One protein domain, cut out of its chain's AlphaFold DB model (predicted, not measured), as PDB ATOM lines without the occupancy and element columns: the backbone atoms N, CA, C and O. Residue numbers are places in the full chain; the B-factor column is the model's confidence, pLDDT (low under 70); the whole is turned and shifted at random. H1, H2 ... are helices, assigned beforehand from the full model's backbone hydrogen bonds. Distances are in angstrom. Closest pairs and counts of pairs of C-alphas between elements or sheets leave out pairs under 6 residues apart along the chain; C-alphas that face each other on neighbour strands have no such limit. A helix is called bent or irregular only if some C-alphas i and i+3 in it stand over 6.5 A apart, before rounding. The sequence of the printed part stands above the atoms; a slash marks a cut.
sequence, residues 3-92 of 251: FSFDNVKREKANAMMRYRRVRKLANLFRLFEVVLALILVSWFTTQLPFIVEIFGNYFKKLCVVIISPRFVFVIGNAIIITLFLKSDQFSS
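This is residues 3 to 92 of the 251 residues of an uncharacterized protein of Aquilegia coerulea (UniProt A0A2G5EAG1). A wide, open U of helix with uneven sides: the long arm H1a makes one side and the longest axis, the short arm H1b the base, and H2 folds back as the shorter other side. The pieces meet at two corners near their ends, and the space between H1a and H2 is empty. The printed part has 90 residues with two named helices, H1 then H2, and no named strand; the class is all helix. It is extended, with a radius of gyration of the C-alphas of 24.1 A, and flat, spanning 72 by 41 by 16 A.

H1, residues 3 to 66, was assigned as one helix by its hydrogen bonds but is bent: C-alphas 46 and 49 are 7.4 A apart. Arm H1a, residues 3 to 46, runs 62.3 A from C-alpha 3 at (85.199, -30.127, 30.825) to C-alpha 46 at (23.120, -25.410, 27.739). Arm H1b, residues 49 to 66, measures 23.4 A and has a kink of 49 degrees near residue 57. H2, residues 69 to 91, measures 31.9 A and ends at C-alpha 91, (55.641, -10.326, -0.032).

H1a and H1b are close but not clearly touching, about perpendicular at 81 degrees; their closest C-alphas, those of Phe 44 and Ile 51, are 7.7 A apart. H1b and H2 are likewise close but not clearly touching, about perpendicular at 88 degrees, with the closest C-alphas, those of Ile 66 and Val 72, 6.6 A apart. H1a and H2 are apart. Every O i to N i+4 pair is within hydrogen-bond range in H1a and H2; in H1b 12 of 14 are.

The C-alphas farthest apart, those of Phe 3 and Asn 57, are 72.2 A apart. Residues 3 to 42 of H1a stand free. The printed part has no cut, and the link from H1 to H2 is tight. The mean pLDDT of the printed part is 79.5; residue 44, residues 46 to 59 and residues 88 to 92 are under 70.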
ATOM      1  N   PHE A   3      86.318 -30.945  30.334       70.94
ATOM      2  CA  PHE A   3      85.199 -30.127  30.825       70.94
ATOM      3  C   PHE A   3      84.395 -29.422  29.717       70.94
ATOM      4  O   PHE A   3      83.189 -29.217  29.861       70.94
ATOM      5  N   SER A   4      85.035 -29.057  28.602       74.75
ATOM      6  CA  SER A   4      84.370 -28.423  27.456       74.75
ATOM      7  C   SER A   4      83.455 -29.396  26.702       74.75
ATOM      8  O   SER A   4      82.351 -29.023  26.305       74.75
ATOM      9  N   PHE A   5      83.873 -30.654  26.546       77.56
ATOM     10  CA  PHE A   5      83.132 -31.672  25.803       77.56
ATOM     11  C   PHE A   5      81.858 -32.111  26.536       77.56
ATOM     12  O   PHE A   5      80.791 -32.237  25.924       77.56
ATOM     13  N   ASP A   6      81.939 -32.271  27.859       83.69
ATOM     14  CA  ASP A   6      80.776 -32.617  28.679       83.69
ATOM     15  C   ASP A   6      79.765 -31.471  28.780       83.69
ATOM     16  O   ASP A   6      78.557 -31.727  28.776       83.69
ATOM     17  N   ASN A   7      80.217 -30.211  28.778       84.62
ATOM     18  CA  ASN A   7      79.313 -29.062  28.727       84.62
ATOM     19  C   ASN A   7      78.475 -29.066  27.432       84.62
ATOM     20  O   ASN A   7      77.246 -29.038  27.489       84.62
ATOM     21  N   VAL A   8      79.120 -29.240  26.270       83.94
ATOM     22  CA  VAL A   8      78.438 -29.317  24.962       83.94
ATOM     23  C   VAL A   8      77.457 -30.498  24.897       83.94
ATOM     24  O   VAL A   8      76.339 -30.356  24.395       83.94
ATOM     25  N   LYS A   9      77.814 -31.669  25.450       83.19
ATOM     26  CA  LYS A   9      76.879 -32.807  25.572       83.19
ATOM     27  C   LYS A   9      75.671 -32.476  26.453       83.19
ATOM     28  O   LYS A   9      74.539 -32.798  26.080       83.19
ATOM     29  N   ARG A  10      75.896 -31.842  27.607       82.38
ATOM     30  CA  ARG A  10      74.851 -31.470  28.576       82.38
ATOM     31  C   ARG A  10      73.884 -30.444  27.991       82.38
ATOM     32  O   ARG A  10      72.669 -30.597  28.127       82.38
ATOM     33  N   GLU A  11      74.408 -29.445  27.289       85.12
ATOM     34  CA  GLU A  11      73.626 -28.433  26.585       85.12
ATOM     35  C   GLU A  11      72.785 -29.054  25.461       85.12
ATOM     36  O   GLU A  11      71.567 -28.855  25.419       85.12
ATOM     37  N   LYS A  12      73.384 -29.911  24.621       84.75
ATOM     38  CA  LYS A  12      72.680 -30.641  23.553       84.75
ATOM     39  C   LYS A  12      71.545 -31.519  24.096       84.75
ATOM     40  O   LYS A  12      70.452 -31.534  23.525       84.75
ATOM     41  N   ALA A  13      71.761 -32.209  25.218       87.62
ATOM     42  CA  ALA A  13      70.722 -32.990  25.889       87.62
ATOM     43  C   ALA A  13      69.584 -32.101  26.431       87.62
ATOM     44  O   ALA A  13      68.404 -32.409  26.233       87.62
ATOM     45  N   ASN A  14      69.914 -30.965  27.056       86.50
ATOM     46  CA  ASN A  14      68.930 -30.007  27.563       86.50
ATOM     47  C   ASN A  14      68.092 -29.391  26.425       86.50
ATOM     48  O   ASN A  14      66.861 -29.362  26.508       86.50
ATOM     49  N   ALA A  15      68.732 -28.990  25.320       85.00
ATOM     50  CA  ALA A  15      68.068 -28.493  24.117       85.00
ATOM     51  C   ALA A  15      67.109 -29.539  23.520       85.00
ATOM     52  O   ALA A  15      65.940 -29.234  23.266       85.00
ATOM     53  N   MET A  16      67.544 -30.799  23.392       88.12
ATOM     54  CA  MET A  16      66.696 -31.888  22.887       88.12
ATOM     55  C   MET A  16      65.488 -32.157  23.804       88.12
ATOM     56  O   MET A  16      64.371 -32.370  23.322       88.12
ATOM     57  N   MET A  17      65.666 -32.089  25.129       81.25
ATOM     58  CA  MET A  17      64.561 -32.187  26.091       81.25
ATOM     59  C   MET A  17      63.627 -30.973  26.054       81.25
ATOM     60  O   MET A  17      62.418 -31.129  26.230       81.25
ATOM     61  N   ARG A  18      64.143 -29.759  25.824       81.94
ATOM     62  CA  ARG A  18      63.326 -28.543  25.674       81.94
ATOM     63  C   ARG A  18      62.481 -28.611  24.401       81.94
ATOM     64  O   ARG A  18      61.283 -28.370  24.477       81.94
ATOM     65  N   TYR A  19      63.050 -29.064  23.283       83.38
ATOM     66  CA  TYR A  19      62.314 -29.293  22.034       83.38
ATOM     67  C   TYR A  19      61.179 -30.317  22.201       83.38
ATOM     68  O   TYR A  19      60.038 -30.053  21.820       83.38
ATOM     69  N   ARG A  20      61.450 -31.460  22.854       83.62
ATOM     70  CA  ARG A  20      60.419 -32.465  23.178       83.62
ATOM     71  C   ARG A  20      59.319 -31.897  24.088       83.62
ATOM     72  O   ARG A  20      58.149 -32.199  23.863       83.62
ATOM     73  N   ARG A  21      59.668 -31.063  25.077       80.62
ATOM     74  CA  ARG A  21      58.702 -30.374  25.956       80.62
ATOM     75  C   ARG A  21      57.839 -29.368  25.194       80.62
ATOM     76  O   ARG A  21      56.626 -29.425  25.334       80.62
ATOM     77  N   VAL A  22      58.425 -28.520  24.345       84.44
ATOM     78  CA  VAL A  22      57.677 -27.557  23.511       84.44
ATOM     79  C   VAL A  22      56.752 -28.278  22.528       84.44
ATOM     80  O   VAL A  22      55.590 -27.905  22.411       84.44
ATOM     81  N   ARG A  23      57.203 -29.370  21.892       84.44
ATOM     82  CA  ARG A  23      56.348 -30.190  21.014       84.44
ATOM     83  C   ARG A  23      55.181 -30.835  21.780       84.44
ATOM     84  O   ARG A  23      54.060 -30.834  21.285       84.44
ATOM     85  N   LYS A  24      55.411 -31.341  23.001       85.75
ATOM     86  CA  LYS A  24      54.329 -31.830  23.878       85.75
ATOM     87  C   LYS A  24      53.374 -30.708  24.297       85.75
ATOM     88  O   LYS A  24      52.169 -30.917  24.276       85.75
ATOM     89  N   LEU A  25      53.893 -29.525  24.623       84.31
ATOM     90  CA  LEU A  25      53.086 -28.365  24.998       84.31
ATOM     91  C   LEU A  25      52.231 -27.861  23.824       84.31
ATOM     92  O   LEU A  25      51.072 -27.538  24.027       84.31
ATOM     93  N   ALA A  26      52.741 -27.889  22.590       87.50
ATOM     94  CA  ALA A  26      51.951 -27.603  21.390       87.50
ATOM     95  C   ALA A  26      50.790 -28.601  21.201       87.50
ATOM     96  O   ALA A  26      49.688 -28.199  20.834       87.50
ATOM     97  N   ASN A  27      50.999 -29.886  21.509       86.12
ATOM     98  CA  ASN A  27      49.914 -30.872  21.516       86.12
ATOM     99  C   ASN A  27      48.902 -30.610  22.648       86.12
ATOM    100  O   ASN A  27      47.706 -30.778  22.430       86.12
ATOM    101  N   LEU A  28      49.356 -30.158  23.824       88.56
ATOM    102  CA  LEU A  28      48.468 -29.722  24.909       88.56
ATOM    103  C   LEU A  28      47.684 -28.459  24.536       88.56
ATOM    104  O   LEU A  28      46.515 -28.381  24.881       88.56
ATOM    105  N   PHE A  29      48.268 -27.515  23.794       85.19
ATOM    106  CA  PHE A  29      47.547 -26.350  23.276       85.19
ATOM    107  C   PHE A  29      46.479 -26.742  22.251       85.19
ATOM    108  O   PHE A  29      45.366 -26.244  22.353       85.19
ATOM    109  N   ARG A  30      46.753 -27.688  21.339       90.50
ATOM    110  CA  ARG A  30      45.717 -28.242  20.442       90.50
ATOM    111  C   ARG A  30      44.608 -28.966  21.208       90.50
ATOM    112  O   ARG A  30      43.440 -28.851  20.860       90.50
ATOM    113  N   LEU A  31      44.953 -29.710  22.260       89.31
ATOM    114  CA  LEU A  31      43.949 -30.357  23.106       89.31
ATOM    115  C   LEU A  31      43.149 -29.324  23.912       89.31
ATOM    116  O   LEU A  31      41.940 -29.465  24.026       89.31
ATOM    117  N   PHE A  32      43.793 -28.269  24.411       90.38
ATOM    118  CA  PHE A  32      43.137 -27.148  25.083       90.38
ATOM    119  C   PHE A  32      42.223 -26.367  24.133       90.38
ATOM    120  O   PHE A  32      41.135 -25.994  24.538       90.38
ATOM    121  N   GLU A  33      42.609 -26.173  22.873       87.75
ATOM    122  CA  GLU A  33      41.772 -25.583  21.821       87.75
ATOM    123  C   GLU A  33      40.505 -26.419  21.587       87.75
ATOM    124  O   GLU A  33      39.403 -25.879  21.622       87.75
ATOM    125  N   VAL A  34      40.637 -27.746  21.454       93.50
ATOM    126  CA  VAL A  34      39.488 -28.661  21.332       93.50
ATOM    127  C   VAL A  34      38.640 -28.679  22.607       93.50
ATOM    128  O   VAL A  34      37.419 -28.636  22.523       93.50
ATOM    129  N   VAL A  35      39.252 -28.701  23.794       89.56
ATOM    130  CA  VAL A  35      38.537 -28.655  25.082       89.56
ATOM    131  C   VAL A  35      37.815 -27.322  25.260       89.56
ATOM    132  O   VAL A  35      36.666 -27.321  25.682       89.56
ATOM    133  N   LEU A  36      38.428 -26.196  24.894       89.50
ATOM    134  CA  LEU A  36      37.806 -24.877  24.940       89.50
ATOM    135  C   LEU A  36      36.667 -24.781  23.921       89.50
ATOM    136  O   LEU A  36      35.605 -24.280  24.266       89.50
ATOM    137  N   ALA A  37      36.835 -25.322  22.712       88.81
ATOM    138  CA  ALA A  37      35.761 -25.426  21.728       88.81
ATOM    139  C   ALA A  37      34.604 -26.302  22.237       88.81
ATOM    140  O   ALA A  37      33.450 -25.918  22.087       88.81
ATOM    141  N   LEU A  38      34.882 -27.432  22.898       88.38
ATOM    142  CA  LEU A  38      33.862 -28.293  23.512       88.38
ATOM    143  C   LEU A  38      33.183 -27.635  24.720       88.38
ATOM    144  O   LEU A  38      31.974 -27.780  24.876       88.38
ATOM    145  N   ILE A  39      33.921 -26.889  25.548       83.94
ATOM    146  CA  ILE A  39      33.362 -26.087  26.645       83.94
ATOM    147  C   ILE A  39      32.464 -24.999  26.070       83.94
ATOM    148  O   ILE A  39      31.330 -24.884  26.510       83.94
ATOM    149  N   LEU A  40      32.922 -24.249  25.062       83.19
ATOM    150  CA  LEU A  40      32.119 -23.231  24.387       83.19
ATOM    151  C   LEU A  40      30.877 -23.852  23.755       83.19
ATOM    152  O   LEU A  40      29.790 -23.362  24.010       83.19
ATOM    153  N   VAL A  41      30.990 -24.949  23.003       84.88
ATOM    154  CA  VAL A  41      29.832 -25.645  22.417       84.88
ATOM    155  C   VAL A  41      28.877 -26.131  23.508       84.88
ATOM    156  O   VAL A  41      27.687 -25.856  23.418       84.88
ATOM    157  N   SER A  42      29.359 -26.786  24.565       78.25
ATOM    158  CA  SER A  42      28.524 -27.266  25.680       78.25
ATOM    159  C   SER A  42      27.837 -26.116  26.430       78.25
ATOM    160  O   SER A  42      26.642 -26.174  26.722       78.25
ATOM    161  N   TRP A  43      28.558 -25.018  26.656       75.38
ATOM    162  CA  TRP A  43      28.057 -23.778  27.245       75.38
ATOM    163  C   TRP A  43      27.017 -23.108  26.343       75.38
ATOM    164  O   TRP A  43      25.929 -22.790  26.801       75.38
ATOM    165  N   PHE A  44      27.277 -22.981  25.041       69.06
ATOM    166  CA  PHE A  44      26.301 -22.506  24.057       69.06
ATOM    167  C   PHE A  44      25.107 -23.453  23.913       69.06
ATOM    168  O   PHE A  44      24.017 -22.971  23.649       69.06
ATOM    169  N   THR A  45      25.253 -24.766  24.114       74.94
ATOM    170  CA  THR A  45      24.131 -25.721  24.034       74.94
ATOM    171  C   THR A  45      23.245 -25.644  25.276       74.94
ATOM    172  O   THR A  45      22.024 -25.629  25.166       74.94
ATOM    173  N   THR A  46      23.846 -25.540  26.462       69.12
ATOM    174  CA  THR A  46      23.120 -25.410  27.739       69.12
ATOM    175  C   THR A  46      22.544 -24.011  27.946       69.12
ATOM    176  O   THR A  46      21.441 -23.871  28.467       69.12
ATOM    177  N   GLN A  47      23.244 -22.974  27.486       62.56
ATOM    178  CA  GLN A  47      22.773 -21.593  27.517       62.56
ATOM    179  C   GLN A  47      22.045 -21.165  26.245       62.56
ATOM    180  O   GLN A  47      21.582 -20.036  26.213       62.56
ATOM    181  N   LEU A  48      21.871 -22.006  25.222       59.69
ATOM    182  CA  LEU A  48      21.124 -21.656  24.003       59.69
ATOM    183  C   LEU A  48      19.749 -21.013  24.293       59.69
ATOM    184  O   LEU A  48      19.490 -19.951  23.730       59.69
ATOM    185  N   PRO A  49      18.898 -21.533  25.208       60.91
ATOM    186  CA  PRO A  49      17.657 -20.841  25.579       60.91
ATOM    187  C   PRO A  49      17.893 -19.477  26.262       60.91
ATOM    188  O   PRO A  49      17.214 -18.505  25.943       60.91
ATOM    189  N   PHE A  50      18.890 -19.374  27.144       56.88
ATOM    190  CA  PHE A  50      19.197 -18.173  27.939       56.88
ATOM    191  C   PHE A  50      19.859 -17.052  27.109       56.88
ATOM    192  O   PHE A  50      19.508 -15.875  27.197       56.88
ATOM    193  N   ILE A  51      20.788 -17.436  26.234       57.78
ATOM    194  CA  ILE A  51      21.462 -16.592  25.250       57.78
ATOM    195  C   ILE A  51      20.456 -16.113  24.207       57.78
ATOM    196  O   ILE A  51      20.501 -14.944  23.856       57.78
ATOM    197  N   VAL A  52      19.515 -16.934  23.733       60.47
ATOM    198  CA  VAL A  52      18.524 -16.463  22.748       60.47
ATOM    199  C   VAL A  52      17.557 -15.432  23.344       60.47
ATOM    200  O   VAL A  52      17.197 -14.491  22.637       60.47
ATOM    201  N   GLU A  53      17.201 -15.508  24.630       63.75
ATOM    202  CA  GLU A  53      16.428 -14.441  25.288       63.75
ATOM    203  C   GLU A  53      17.245 -13.155  25.493       63.75
ATOM    204  O   GLU A  53      16.810 -12.071  25.091       63.75
ATOM    205  N   ILE A  54      18.452 -13.259  26.061       59.72
ATOM    206  CA  ILE A  54      19.292 -12.087  26.350       59.72
ATOM    207  C   ILE A  54      19.806 -11.460  25.048       59.72
ATOM    208  O   ILE A  54      19.585 -10.278  24.783       59.72
ATOM    209  N   PHE A  55      20.425 -12.237  24.165       62.94
ATOM    210  CA  PHE A  55      20.891 -11.733  22.879       62.94
ATOM    211  C   PHE A  55      19.720 -11.412  21.941       62.94
ATOM    212  O   PHE A  55      19.858 -10.499  21.145       62.94
ATOM    213  N   GLY A  56      18.527 -12.007  22.054       65.94
ATOM    214  CA  GLY A  56      17.392 -11.672  21.175       65.94
ATOM    215  C   GLY A  56      17.050 -10.172  21.120       65.94
ATOM    216  O   GLY A  56      16.740  -9.639  20.049       65.94
ATOM    217  N   ASN A  57      17.184  -9.465  22.247       64.94
ATOM    218  CA  ASN A  57      16.962  -8.017  22.330       64.94
ATOM    219  C   ASN A  57      18.246  -7.191  22.139       64.94
ATOM    220  O   ASN A  57      18.213  -6.142  21.490       64.94
ATOM    221  N   TYR A  58      19.386  -7.652  22.661       67.75
ATOM    222  CA  TYR A  58      20.655  -6.922  22.560       67.75
ATOM    223  C   TYR A  58      21.299  -7.073  21.175       67.75
ATOM    224  O   TYR A  58      21.795  -6.094  20.629       67.75
ATOM    225  N   PHE A  59      21.205  -8.247  20.552       69.44
ATOM    226  CA  PHE A  59      21.650  -8.525  19.184       69.44
ATOM    227  C   PHE A  59      20.830  -7.748  18.153       69.44
ATOM    228  O   PHE A  59      21.395  -7.310  17.168       69.44
ATOM    229  N   LYS A  60      19.542  -7.449  18.390       72.19
ATOM    230  CA  LYS A  60      18.799  -6.495  17.538       72.19
ATOM    231  C   LYS A  60      19.390  -5.085  17.600       72.19
ATOM    232  O   LYS A  60      19.595  -4.470  16.556       72.19
ATOM    233  N   LYS A  61      19.712  -4.582  18.799       71.56
ATOM    234  CA  LYS A  61      20.380  -3.275  18.966       71.56
ATOM    235  C   LYS A  61      21.789  -3.281  18.359       71.56
ATOM    236  O   LYS A  61      22.139  -2.357  17.634       71.56
ATOM    237  N   LEU A  62      22.561  -4.344  18.588       74.81
ATOM    238  CA  LEU A  62      23.888  -4.533  18.002       74.81
ATOM    239  C   LEU A  62      23.817  -4.676  16.479       74.81
ATOM    240  O   LEU A  62      24.628  -4.061  15.811       74.81
ATOM    241  N   CYS A  63      22.833  -5.372  15.905       73.25
ATOM    242  CA  CYS A  63      22.615  -5.429  14.459       73.25
ATOM    243  C   CYS A  63      22.360  -4.040  13.875       73.25
ATOM    244  O   CYS A  63      22.947  -3.721  12.851       73.25
ATOM    245  N   VAL A  64      21.563  -3.184  14.524       78.25
ATOM    246  CA  VAL A  64      21.378  -1.788  14.077       78.25
ATOM    247  C   VAL A  64      22.701  -1.005  14.109       78.25
ATOM    248  O   VAL A  64      22.966  -0.215  13.205       78.25
ATOM    249  N   VAL A  65      23.568  -1.257  15.095       74.12
ATOM    250  CA  VAL A  65      24.924  -0.676  15.152       74.12
ATOM    251  C   VAL A  65      25.855  -1.282  14.091       74.12
ATOM    252  O   VAL A  65      26.613  -0.546  13.469       74.12
ATOM    253  N   ILE A  66      25.769  -2.586  13.824       78.25
ATOM    254  CA  ILE A  66      26.591  -3.315  12.845       78.25
ATOM    255  C   ILE A  66      26.220  -2.933  11.406       78.25
ATOM    256  O   ILE A  66      27.095  -2.782  10.559       78.25
ATOM    257  N   ILE A  67      24.928  -2.722  11.145       81.06
ATOM    258  CA  ILE A  67      24.372  -2.225   9.878       81.06
ATOM    259  C   ILE A  67      24.641  -0.715   9.714       81.06
ATOM    260  O   ILE A  67      24.494  -0.174   8.618       81.06
ATOM    261  N   SER A  68      25.081  -0.012  10.769       84.69
ATOM    262  CA  SER A  68      25.468   1.395  10.657       84.69
ATOM    263  C   SER A  68      26.597   1.555   9.631       84.69
ATOM    264  O   SER A  68      27.637   0.902   9.773       84.69
ATOM    265  N   PRO A  69      26.476   2.473   8.650       86.38
ATOM    266  CA  PRO A  69      27.499   2.673   7.623       86.38
ATOM    267  C   PRO A  69      28.903   2.921   8.186       86.38
ATOM    268  O   PRO A  69      29.890   2.520   7.579       86.38
ATOM    269  N   ARG A  70      29.008   3.529   9.378       86.44
ATOM    270  CA  ARG A  70      30.294   3.753  10.059       86.44
ATOM    271  C   ARG A  70      30.949   2.462  10.550       86.44
ATOM    272  O   ARG A  70      32.165   2.347  10.469       86.44
ATOM    273  N   PHE A  71      30.170   1.498  11.038       86.38
ATOM    274  CA  PHE A  71      30.704   0.220  11.509       86.38
ATOM    275  C   PHE A  71      31.162  -0.648  10.335       86.38
ATOM    276  O   PHE A  71      32.285  -1.148  10.345       86.38
ATOM    277  N   VAL A  72      30.342  -0.732   9.280       91.25
ATOM    278  CA  VAL A  72      30.711  -1.400   8.021       91.25
ATOM    279  C   VAL A  72      31.960  -0.761   7.407       91.25
ATOM    280  O   VAL A  72      32.854  -1.480   6.973       91.25
ATOM    281  N   PHE A  73      32.078   0.572   7.434       91.00
ATOM    282  CA  PHE A  73      33.280   1.278   6.983       91.00
ATOM    283  C   PHE A  73      34.516   0.921   7.821       91.00
ATOM    284  O   PHE A  73      35.551   0.581   7.253       91.00
ATOM    285  N   VAL A  74      34.435   0.947   9.156       92.00
ATOM    286  CA  VAL A  74      35.571   0.581  10.024       92.00
ATOM    287  C   VAL A  74      35.987  -0.878   9.813       92.00
ATOM    288  O   VAL A  74      37.177  -1.142   9.667       92.00
ATOM    289  N   ILE A  75      35.036  -1.814   9.713       91.75
ATOM    290  CA  ILE A  75      35.336  -3.225   9.423       91.75
ATOM    291  C   ILE A  75      35.916  -3.405   8.021       91.75
ATOM    292  O   ILE A  75      36.906  -4.113   7.875       91.75
ATOM    293  N   GLY A  76      35.353  -2.760   6.998       91.62
ATOM    294  CA  GLY A  76      35.868  -2.829   5.629       91.62
ATOM    295  C   GLY A  76      37.320  -2.358   5.552       91.62
ATOM    296  O   GLY A  76      38.170  -3.068   5.018       91.62
ATOM    297  N   ASN A  77      37.636  -1.223   6.181       88.25
ATOM    298  CA  ASN A  77      39.012  -0.737   6.285       88.25
ATOM    299  C   ASN A  77      39.901  -1.676   7.112       88.25
ATOM    300  O   ASN A  77      41.023  -1.949   6.701       88.25
ATOM    301  N   ALA A  78      39.417  -2.229   8.228       93.19
ATOM    302  CA  ALA A  78      40.174  -3.206   9.012       93.19
ATOM    303  C   ALA A  78      40.480  -4.484   8.209       93.19
ATOM    304  O   ALA A  78      41.587  -5.009   8.306       93.19
ATOM    305  N   ILE A  79      39.545  -4.956   7.375       93.75
ATOM    306  CA  ILE A  79      39.753  -6.080   6.452       93.75
ATOM    307  C   ILE A  79      40.794  -5.711   5.393       93.75
ATOM    308  O   ILE A  79      41.727  -6.483   5.195       93.75
ATOM    309  N   ILE A  80      40.699  -4.535   4.763       94.12
ATOM    310  CA  ILE A  80      41.677  -4.063   3.765       94.12
ATOM    311  C   ILE A  80      43.075  -3.942   4.387       94.12
ATOM    312  O   ILE A  80      44.028  -4.473   3.829       94.12
ATOM    313  N   ILE A  81      43.205  -3.327   5.567       93.50
ATOM    314  CA  ILE A  81      44.477  -3.198   6.296       93.50
ATOM    315  C   ILE A  81      45.021  -4.577   6.689       93.50
ATOM    316  O   ILE A  81      46.211  -4.834   6.529       93.50
ATOM    317  N   THR A  82      44.168  -5.493   7.156       88.81
ATOM    318  CA  THR A  82      44.580  -6.863   7.504       88.81
ATOM    319  C   THR A  82      45.034  -7.635   6.267       88.81
ATOM    320  O   THR A  82      46.037  -8.338   6.331       88.81
ATOM    321  N   LEU A  83      44.341  -7.492   5.133       90.62
ATOM    322  CA  LEU A  83      44.748  -8.075   3.855       90.62
ATOM    323  C   LEU A  83      46.065  -7.472   3.371       90.62
ATOM    324  O   LEU A  83      46.926  -8.235   2.958       90.62
ATOM    325  N   PHE A  84      46.253  -6.157   3.499       89.94
ATOM    326  CA  PHE A  84      47.472  -5.448   3.111       89.94
ATOM    327  C   PHE A  84      48.684  -5.870   3.957       89.94
ATOM    328  O   PHE A  84      49.708  -6.272   3.412       89.94
ATOM    329  N   LEU A  85      48.551  -5.887   5.288       86.88
ATOM    330  CA  LEU A  85      49.588  -6.376   6.209       86.88
ATOM    331  C   LEU A  85      49.879  -7.869   6.010       86.88
ATOM    332  O   LEU A  85      51.015  -8.317   6.150       86.88
ATOM    333  N   LYS A  86      48.861  -8.667   5.670       77.44
ATOM    334  CA  LYS A  86      49.035 -10.095   5.390       77.44
ATOM    335  C   LYS A  86      49.658 -10.330   4.014       77.44
ATOM    336  O   LYS A  86      50.478 -11.236   3.897       77.44
ATOM    337  N   SER A  87      49.342  -9.519   3.002       70.81
ATOM    338  CA  SER A  87      50.027  -9.546   1.705       70.81
ATOM    339  C   SER A  87      51.467  -9.071   1.828       70.81
ATOM    340  O   SER A  87      52.334  -9.693   1.236       70.81
ATOM    341  N   ASP A  88      51.752  -8.074   2.669       66.44
ATOM    342  CA  ASP A  88      53.118  -7.659   2.998       66.44
ATOM    343  C   ASP A  88      53.879  -8.783   3.724       66.44
ATOM    344  O   ASP A  88      55.005  -9.113   3.365       66.44
ATOM    345  N   GLN A  89      53.242  -9.514   4.645       61.84
ATOM    346  CA  GLN A  89      53.838 -10.706   5.265       61.84
ATOM    347  C   GLN A  89      54.088 -11.871   4.276       61.84
ATOM    348  O   GLN A  89      54.971 -12.700   4.517       61.84
ATOM    349  N   PHE A  90      53.339 -11.956   3.172       53.72
ATOM    350  CA  PHE A  90      53.623 -12.891   2.076       53.72
ATOM    351  C   PHE A  90      54.656 -12.337   1.077       53.72
ATOM    352  O   PHE A  90      55.439 -13.118   0.544       53.72
ATOM    353  N   SER A  91      54.718 -11.017   0.881       54.53
ATOM    354  CA  SER A  91      55.641 -10.326  -0.032       54.53
ATOM    355  C   SER A  91      57.037 -10.096   0.558       54.53
ATOM    356  O   SER A  91      58.002  -9.978  -0.186       54.53
ATOM    357  N   SER A  92      57.166 -10.027   1.883       47.88
ATOM    358  CA  SER A  92      58.445  -9.864   2.593       47.88
ATOM    359  C   SER A  92      59.142 -11.198   2.872       47.88
ATOM    360  O   SER A  92      60.355 -11.234   3.065       47.88
TER     361      SER A  92